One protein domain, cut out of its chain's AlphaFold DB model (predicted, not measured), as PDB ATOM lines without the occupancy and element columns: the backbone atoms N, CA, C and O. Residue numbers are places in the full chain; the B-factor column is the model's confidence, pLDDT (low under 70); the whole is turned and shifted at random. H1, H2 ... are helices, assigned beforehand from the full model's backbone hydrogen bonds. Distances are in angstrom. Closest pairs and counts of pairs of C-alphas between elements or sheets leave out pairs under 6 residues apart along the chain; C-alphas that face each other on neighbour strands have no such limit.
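AT A GLANCE: This is residues 3 to 69 of the 82 residues of an uncharacterized protein of Stegastes partitus (bicolor damselfish) (UniProt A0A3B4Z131). The model is an open, hook-like chain: one long helix, H1, sticks out alone, a long loop of residues 24 to 40 leads away from it, and the small helix H2 packs on the first part of a second long helix, H3. H1 meets neither of the other helices, and the later part of H3, from residue 57, also sticks out. The printed part has 67 residues, with three named helices in the order H1, H2, H3 and no named strand, and its class is all helix. It is extended, with a radius of gyration of the C-alphas of 19.0 A, and its C-alphas span 56 by 33 by 26 A.

HOW THE PARTS SIT: H1, residues 3 to 23, is apart from H2, residues 41 to 45, and from H3, residues 50 to 67. H2 and H3 touch, with 8 pairs of C-alphas within 8 A; the closest are those of Leu 44 and Ser 52, 4.4 A apart. H3 touches H2 with residues 51 to 56 alone. Residues 3 to 39, of which 3 to 23 belong to H1, stand free, and so do residues 57 to 69, of which 57 to 67 belong to H3. In H1, H2 and H3 every O i to N i+4 pair is within hydrogen-bond range.

IN THESE COORDINATES: H1 begins at C-alpha 3, (35.506, 17.440, 74.068), and measures 31.0 A from first to last C-alpha. H2, Met 41 to Asn 45, measures 6.1 A. H3 begins at C-alpha 50, (17.166, 14.069, 34.105), and ends 26.0 A away at C-alpha 67, (17.870, 38.569, 42.752).

THE WHOLE: The outline is elongated; the two C-alphas farthest apart are those of Ser 3 and Val 35, at 56.3 A. The printed part has no cut. The link from H1 to H2, 17 residues, is long, and that from H2 to H3, 4 residues, is tight. The mean pLDDT of the printed part is 81.7, with residues 3 to 5, 21 to 27 and 66 to 69 under 70.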
ATOM      1  N   SER A   3      35.730  18.598  74.946       61.94
ATOM      2  CA  SER A   3      35.506  17.440  74.068       61.94
ATOM      3  C   SER A   3      34.609  17.705  72.852       61.94
ATOM      4  O   SER A   3      34.779  17.066  71.819       61.94
ATOM      5  N   GLY A   4      33.673  18.657  72.931       61.00
ATOM      6  CA  GLY A   4      32.730  18.927  71.836       61.00
ATOM      7  C   GLY A   4      33.366  19.570  70.596       61.00
ATOM      8  O   GLY A   4      32.887  19.361  69.482       61.00
ATOM      9  N   LEU A   5      34.459  20.326  70.767       62.53
ATOM     10  CA  LEU A   5      35.164  20.970  69.651       62.53
ATOM     11  C   LEU A   5      35.908  19.932  68.791       62.53
ATOM     12  O   LEU A   5      35.957  20.038  67.562       62.53
ATOM     13  N   ASP A   6      36.437  18.898  69.444       77.31
ATOM     14  CA  ASP A   6      37.202  17.829  68.808       77.31
ATOM     15  C   ASP A   6      36.308  16.917  67.965       77.31
ATOM     16  O   ASP A   6      36.699  16.498  66.875       77.31
ATOM     17  N   ASP A   7      35.081  16.648  68.410       83.25
ATOM     18  CA  ASP A   7      34.156  15.765  67.691       83.25
ATOM     19  C   ASP A   7      33.603  16.403  66.410       83.25
ATOM     20  O   ASP A   7      33.585  15.759  65.356       83.25
ATOM     21  N   VAL A   8      33.270  17.698  66.440       87.25
ATOM     22  CA  VAL A   8      32.898  18.452  65.227       87.25
ATOM     23  C   VAL A   8      34.067  18.496  64.238       87.25
ATOM     24  O   VAL A   8      33.881  18.365  63.026       87.25
ATOM     25  N   THR A   9      35.289  18.637  64.747       87.25
ATOM     26  CA  THR A   9      36.510  18.678  63.937       87.25
ATOM     27  C   THR A   9      36.788  17.328  63.267       87.25
ATOM     28  O   THR A   9      37.079  17.282  62.067       87.25
ATOM     29  N   LYS A  10      36.590  16.213  63.981       87.75
ATOM     30  CA  LYS A  10      36.645  14.853  63.415       87.75
ATOM     31  C   LYS A  10      35.575  14.638  62.345       87.75
ATOM     32  O   LYS A  10      35.884  14.112  61.276       87.75
ATOM     33  N   GLN A  11      34.341  15.080  62.593       90.69
ATOM     34  CA  GLN A  11      33.243  14.959  61.632       90.69
ATOM     35  C   GLN A  11      33.539  15.727  60.336       90.69
ATOM     36  O   GLN A  11      33.383  15.179  59.242       90.69
ATOM     37  N   ARG A  12      34.044  16.962  60.443       88.81
ATOM     38  CA  ARG A  12      34.461  17.775  59.289       88.81
ATOM     39  C   ARG A  12      35.599  17.122  58.506       88.81
ATOM     40  O   ARG A  12      35.539  17.073  57.280       88.81
ATOM     41  N   MET A  13      36.604  16.572  59.189       88.12
ATOM     42  CA  MET A  13      37.698  15.842  58.535       88.12
ATOM     43  C   MET A  13      37.211  14.600  57.786       88.12
ATOM     44  O   MET A  13      37.648  14.352  56.661       88.12
ATOM     45  N   LEU A  14      36.293  13.828  58.372       89.50
ATOM     46  CA  LEU A  14      35.704  12.658  57.717       89.50
ATOM     47  C   LEU A  14      34.923  13.055  56.460       89.50
ATOM     48  O   LEU A  14      35.110  12.438  55.408       89.50
ATOM     49  N   GLN A  15      34.120  14.117  56.541       89.06
ATOM     50  CA  GLN A  15      33.379  14.649  55.400       89.06
ATOM     51  C   GLN A  15      34.324  15.142  54.290       89.06
ATOM     52  O   GLN A  15      34.173  14.754  53.132       89.06
ATOM     53  N   ALA A  16      35.356  15.919  54.636       85.38
ATOM     54  CA  ALA A  16      36.357  16.408  53.685       85.38
ATOM     55  C   ALA A  16      37.130  15.261  53.004       85.38
ATOM     56  O   ALA A  16      37.374  15.286  51.794       85.38
ATOM     57  N   ARG A  17      37.482  14.218  53.765       84.00
ATOM     58  CA  ARG A  17      38.165  13.023  53.250       84.00
ATOM     59  C   ARG A  17      37.274  12.218  52.301       84.00
ATOM     60  O   ARG A  17      37.794  11.682  51.319       84.00
ATOM     61  N   ALA A  18      35.972  12.133  52.574       81.12
ATOM     62  CA  ALA A  18      35.001  11.471  51.705       81.12
ATOM     63  C   ALA A  18      34.862  12.200  50.358       81.12
ATOM     64  O   ALA A  18      35.047  11.572  49.316       81.12
ATOM     65  N   LEU A  19      34.683  13.527  50.386       78.50
ATOM     66  CA  LEU A  19      34.616  14.373  49.185       78.50
ATOM     67  C   LEU A  19      35.895  14.269  48.341       78.50
ATOM     68  O   LEU A  19      35.856  14.094  47.124       78.50
ATOM     69  N   SER A  20      37.056  14.289  48.999       74.00
ATOM     70  CA  SER A  20      38.352  14.138  48.330       74.00
ATOM     71  C   SER A  20      38.527  12.754  47.690       74.00
ATOM     72  O   SER A  20      39.246  12.608  46.704       74.00
ATOM     73  N   ARG A  21      37.895  11.706  48.242       69.81
ATOM     74  CA  ARG A  21      37.936  10.353  47.667       69.81
ATOM     75  C   ARG A  21      37.070  10.241  46.414       69.81
ATOM     76  O   ARG A  21      37.507   9.567  45.489       69.81
ATOM     77  N   GLU A  22      35.919  10.909  46.364       63.16
ATOM     78  CA  GLU A  22      35.110  11.001  45.139       63.16
ATOM     79  C   GLU A  22      35.872  11.711  44.012       63.16
ATOM     80  O   GLU A  22      35.881  11.236  42.879       63.16
ATOM     81  N   ALA A  23      36.600  12.789  44.323       63.00
ATOM     82  CA  ALA A  23      37.371  13.534  43.326       63.00
ATOM     83  C   ALA A  23      38.572  12.752  42.746       63.00
ATOM     84  O   ALA A  23      38.941  12.955  41.589       63.00
ATOM     85  N   ARG A  24      39.176  11.834  43.521       63.41
ATOM     86  CA  ARG A  24      40.332  11.019  43.087       63.41
ATOM     87  C   ARG A  24      40.013  10.016  41.973       63.41
ATOM     88  O   ARG A  24      40.937   9.571  41.304       63.41
ATOM     89  N   GLY A  25      38.740   9.680  41.757       65.19
ATOM     90  CA  GLY A  25      38.311   8.758  40.697       65.19
ATOM     91  C   GLY A  25      38.339   9.346  39.283       65.19
ATOM     92  O   GLY A  25      37.961   8.655  38.343       65.19
ATOM     93  N   GLY A  26      38.772  10.603  39.131       65.69
ATOM     94  CA  GLY A  26      38.624  11.350  37.893       65.69
ATOM     95  C   GLY A  26      37.169  11.768  37.724       65.69
ATOM     96  O   GLY A  26      36.259  10.947  37.624       65.69
ATOM     97  N   LEU A  27      36.923  13.074  37.699       69.44
ATOM     98  CA  LEU A  27      35.603  13.558  37.327       69.44
ATOM     99  C   LEU A  27      35.373  13.152  35.866       69.44
ATOM    100  O   LEU A  27      36.168  13.504  34.994       69.44
ATOM    101  N   ASN A  28      34.305  12.404  35.582       70.25
ATOM    102  CA  ASN A  28      33.886  12.162  34.205       70.25
ATOM    103  C   ASN A  28      33.291  13.465  33.650       70.25
ATOM    104  O   ASN A  28      32.078  13.657  33.623       70.25
ATOM    105  N   LEU A  29      34.175  14.384  33.259       76.62
ATOM    106  CA  LEU A  29      33.834  15.704  32.725       76.62
ATOM    107  C   LEU A  29      33.292  15.634  31.285       76.62
ATOM    108  O   LEU A  29      33.000  16.667  30.685       76.62
ATOM    109  N   GLY A  30      33.139  14.423  30.733       76.88
ATOM    110  CA  GLY A  30      32.716  14.199  29.358       76.88
ATOM    111  C   GLY A  30      33.716  14.731  28.325       76.88
ATOM    112  O   GLY A  30      34.813  15.191  28.641       76.88
ATOM    113  N   LYS A  31      33.335  14.659  27.047       80.75
ATOM    114  CA  LYS A  31      34.080  15.294  25.951       80.75
ATOM    115  C   LYS A  31      33.632  16.751  25.834       80.75
ATOM    116  O   LYS A  31      32.435  17.010  25.727       80.75
ATOM    117  N   LYS A  32      34.579  17.696  25.815       81.94
ATOM    118  CA  LYS A  32      34.272  19.104  25.530       81.94
ATOM    119  C   LYS A  32      33.718  19.209  24.107       81.94
ATOM    120  O   LYS A  32      34.361  18.768  23.158       81.94
ATOM    121  N   ILE A  33      32.530  19.785  23.968       80.19
ATOM    122  CA  ILE A  33      31.940  20.077  22.663       80.19
ATOM    123  C   ILE A  33      32.657  21.324  22.124       80.19
ATOM    124  O   ILE A  33      32.644  22.363  22.779       80.19
ATOM    125  N   SER A  34      33.347  21.206  20.987       82.12
ATOM    126  CA  SER A  34      34.097  22.311  20.363       82.12
ATOM    127  C   SER A  34      33.214  23.241  19.534       82.12
ATOM    128  O   SER A  34      33.544  24.410  19.367       82.12
ATOM    129  N   VAL A  35      32.097  22.719  19.023       84.94
ATOM    130  CA  VAL A  35      31.138  23.469  18.212       84.94
ATOM    131  C   VAL A  35      29.983  23.922  19.107       84.94
ATOM    132  O   VAL A  35      29.354  23.063  19.736       84.94
ATOM    133  N   PRO A  36      29.692  25.234  19.186       83.31
ATOM    134  CA  PRO A  36      28.509  25.731  19.875       83.31
ATOM    135  C   PRO A  36      27.257  25.045  19.323       83.31
ATOM    136  O   PRO A  36      27.068  24.970  18.112       83.31
ATOM    137  N   LYS A  37      26.428  24.505  20.213       81.38
ATOM    138  CA  LYS A  37      25.116  23.959  19.867       81.38
ATOM    139  C   LYS A  37      24.053  24.841  20.484       81.38
ATOM    140  O   LYS A  37      24.221  25.280  21.624       81.38
ATOM    141  N   ASP A  38      22.966  25.028  19.753       88.25
ATOM    142  CA  ASP A  38      21.806  25.728  20.276       88.25
ATOM    143  C   ASP A  38      21.174  24.948  21.430       88.25
ATOM    144  O   ASP A  38      21.226  23.713  21.508       88.25
ATOM    145  N   VAL A  39      20.606  25.698  22.369       84.50
ATOM    146  CA  VAL A  39      19.896  25.140  23.517       84.50
ATOM    147  C   VAL A  39      18.470  24.805  23.087       84.50
ATOM    148  O   VAL A  39      17.726  25.679  22.649       84.50
ATOM    149  N   MET A  40      18.069  23.546  23.260       88.62
ATOM    150  CA  MET A  40      16.730  23.068  22.897       88.62
ATOM    151  C   MET A  40      15.702  23.434  23.979       88.62
ATOM    152  O   MET A  40      15.375  22.616  24.838       88.62
ATOM    153  N   MET A  41      15.220  24.679  23.969       90.50
ATOM    154  CA  MET A  41      14.349  25.219  25.027       90.50
ATOM    155  C   MET A  41      13.032  24.449  25.193       90.50
ATOM    156  O   MET A  41      12.624  24.174  26.320       90.50
ATOM    157  N   GLU A  42      12.390  24.067  24.090       90.31
ATOM    158  CA  GLU A  42      11.097  23.365  24.086       90.31
ATOM    159  C   GLU A  42      11.182  22.024  24.830       90.31
ATOM    160  O   GLU A  42      10.405  21.757  25.746       90.31
ATOM    161  N   GLU A  43      12.207  21.231  24.519       89.75
ATOM    162  CA  GLU A  43      12.476  19.941  25.161       89.75
ATOM    163  C   GLU A  43      12.881  20.091  26.633       89.75
ATOM    164  O   GLU A  43      12.517  19.279  27.487       89.75
ATOM    165  N   LEU A  44      13.648  21.137  26.957       89.62
ATOM    166  CA  LEU A  44      14.123  21.392  28.319       89.62
ATOM    167  C   LEU A  44      13.023  21.911  29.254       89.62
ATOM    168  O   LEU A  44      13.124  21.729  30.471       89.62
ATOM    169  N   ASN A  45      11.964  22.504  28.708       89.00
ATOM    170  CA  ASN A  45      10.799  22.927  29.480       89.00
ATOM    171  C   ASN A  45       9.925  21.739  29.917       89.00
ATOM    172  O   ASN A  45       9.231  21.830  30.930       89.00
ATOM    173  N   LEU A  46      10.003  20.597  29.226       92.00
ATOM    174  CA  LEU A  46       9.285  19.376  29.591       92.00
ATOM    175  C   LEU A  46      10.093  18.559  30.620       92.00
ATOM    176  O   LEU A  46      11.206  18.123  30.320       92.00
ATOM    177  N   PRO A  47       9.568  18.247  31.823       86.50
ATOM    178  CA  PRO A  47      10.289  17.487  32.853       86.50
ATOM    179  C   PRO A  47      10.346  15.970  32.556       86.50
ATOM    180  O   PRO A  47      10.147  15.141  33.439       86.50
ATOM    181  N   SER A  48      10.618  15.593  31.305       91.25
ATOM    182  CA  SER A  48      10.618  14.212  30.812       91.25
ATOM    183  C   SER A  48      11.873  13.417  31.188       91.25
ATOM    184  O   SER A  48      11.820  12.195  31.308       91.25
ATOM    185  N   ASN A  49      13.016  14.082  31.389       92.75
ATOM    186  CA  ASN A  49      14.298  13.418  31.617       92.75
ATOM    187  C   ASN A  49      15.133  14.106  32.713       92.75
ATOM    188  O   ASN A  49      14.759  15.124  33.297       92.75
ATOM    189  N   ARG A  50      16.275  13.506  33.074       91.94
ATOM    190  CA  ARG A  50      17.166  14.069  34.105       91.94
ATOM    191  C   ARG A  50      17.744  15.423  33.675       91.94
ATOM    192  O   ARG A  50      17.879  16.305  34.517       91.94
ATOM    193  N   GLY A  51      18.080  15.582  32.395       92.00
ATOM    194  CA  GLY A  51      18.628  16.814  31.830       92.00
ATOM    195  C   GLY A  51      17.666  17.993  31.948       92.00
ATOM    196  O   GLY A  51      18.059  19.032  32.474       92.00
ATOM    197  N   SER A  52      16.400  17.813  31.562       94.56
ATOM    198  CA  SER A  52      15.390  18.875  31.657       94.56
ATOM    199  C   SER A  52      15.079  19.273  33.103       94.56
ATOM    200  O   SER A  52      15.025  20.460  33.422       94.56
ATOM    201  N   ARG A  53      15.027  18.311  34.036       94.81
ATOM    202  CA  ARG A  53      14.917  18.616  35.476       94.81
ATOM    203  C   ARG A  53      16.104  19.427  35.999       94.81
ATOM    204  O   ARG A  53      15.915  20.410  36.706       94.81
ATOM    205  N   MET A  54      17.332  19.048  35.635       95.12
ATOM    206  CA  MET A  54      18.530  19.795  36.042       95.12
ATOM    207  C   MET A  54      18.553  21.213  35.462       95.12
ATOM    208  O   MET A  54      19.004  22.133  36.143       95.12
ATOM    209  N   PHE A  55      18.063  21.402  34.234       94.31
ATOM    210  CA  PHE A  55      17.931  22.723  33.627       94.31
ATOM    211  C   PHE A  55      16.980  23.619  34.429       94.31
ATOM    212  O   PHE A  55      17.360  24.731  34.782       94.31
ATOM    213  N   GLN A  56      15.806  23.115  34.814       92.88
ATOM    214  CA  GLN A  56      14.844  23.865  35.630       92.88
ATOM    215  C   GLN A  56      15.389  24.202  37.026       92.88
ATOM    216  O   GLN A  56      15.277  25.338  37.477       92.88
ATOM    217  N   GLU A  57      16.043  23.250  37.701       94.12
ATOM    218  CA  GLU A  57      16.718  23.521  38.982       94.12
ATOM    219  C   GLU A  57      17.796  24.601  38.840       94.12
ATOM    220  O   GLU A  57      17.968  25.443  39.722       94.12
ATOM    221  N   ARG A  58      18.527  24.603  37.718       93.31
ATOM    222  CA  ARG A  58      19.500  25.653  37.418       93.31
ATOM    223  C   ARG A  58      18.820  27.007  37.224       93.31
ATOM    224  O   ARG A  58      19.343  27.968  37.774       93.31
ATOM    225  N   GLN A  59      17.688  27.083  36.519       91.62
ATOM    226  CA  GLN A  59      16.921  28.330  36.380       91.62
ATOM    227  C   GLN A  59      16.516  28.881  37.753       91.62
ATOM    228  O   GLN A  59      16.867  30.010  38.072       91.62
ATOM    229  N   ARG A  60      15.944  28.051  38.637       91.25
ATOM    230  CA  ARG A  60      15.573  28.480  40.002       91.25
ATOM    231  C   ARG A  60      16.765  28.958  40.829       91.25
ATOM    232  O   ARG A  60      16.658  29.914  41.592       91.25
ATOM    233  N   ARG A  61      17.923  28.298  40.704       92.19
ATOM    234  CA  ARG A  61      19.160  28.754  41.362       92.19
ATOM    235  C   ARG A  61      19.617  30.094  40.797       92.19
ATOM    236  O   ARG A  61      20.005  30.954  41.574       92.19
ATOM    237  N   VAL A  62      19.579  30.269  39.477       89.00
ATOM    238  CA  VAL A  62      19.927  31.541  38.828       89.00
ATOM    239  C   VAL A  62      18.991  32.645  39.306       89.00
ATOM    240  O   VAL A  62      19.484  33.678  39.736       89.00
ATOM    241  N   GLU A  63      17.680  32.414  39.324       86.25
ATOM    242  CA  GLU A  63      16.695  33.363  39.853       86.25
ATOM    243  C   GLU A  63      17.015  33.740  41.302       86.25
ATOM    244  O   GLU A  63      17.145  34.923  41.609       86.25
ATOM    245  N   LYS A  64      17.261  32.748  42.168       84.94
ATOM    246  CA  LYS A  64      17.622  32.979  43.572       84.94
ATOM    247  C   LYS A  64      18.898  33.816  43.729       84.94
ATOM    248  O   LYS A  64      18.899  34.811  44.444       84.94
ATOM    249  N   TYR A  65      19.986  33.425  43.066       75.56
ATOM    250  CA  TYR A  65      21.299  34.055  43.257       75.56
ATOM    251  C   TYR A  65      21.491  35.347  42.455       75.56
ATOM    252  O   TYR A  65      22.423  36.100  42.729       75.56
ATOM    253  N   THR A  66      20.639  35.624  41.468       67.69
ATOM    254  CA  THR A  66      20.686  36.885  40.713       67.69
ATOM    255  C   THR A  66      19.823  37.958  41.380       67.69
ATOM    256  O   THR A  66      20.216  39.123  41.366       67.69
ATOM    257  N   LEU A  67      18.706  37.596  42.031       59.84
ATOM    258  CA  LEU A  67      17.870  38.569  42.752       59.84
ATOM    259  C   LEU A  67      18.540  39.110  44.025       59.84
ATOM    260  O   LEU A  67      18.433  40.300  44.305       59.84
ATOM    261  N   GLU A  68      19.253  38.265  44.776       54.12
ATOM    262  CA  GLU A  68      19.898  38.661  46.042       54.12
ATOM    263  C   GLU A  68      21.122  39.586  45.849       54.12
ATOM    264  O   GLU A  68      21.534  40.250  46.790       54.12
ATOM    265  N   ASN A  69      21.680  39.699  44.635       52.31
ATOM    266  CA  ASN A  69      22.858  40.540  44.353       52.31
ATOM    267  C   ASN A  69      22.525  41.917  43.747       52.31
ATOM    268  O   ASN A  69      23.413  42.757  43.606       52.31
TER     269      ASN A  69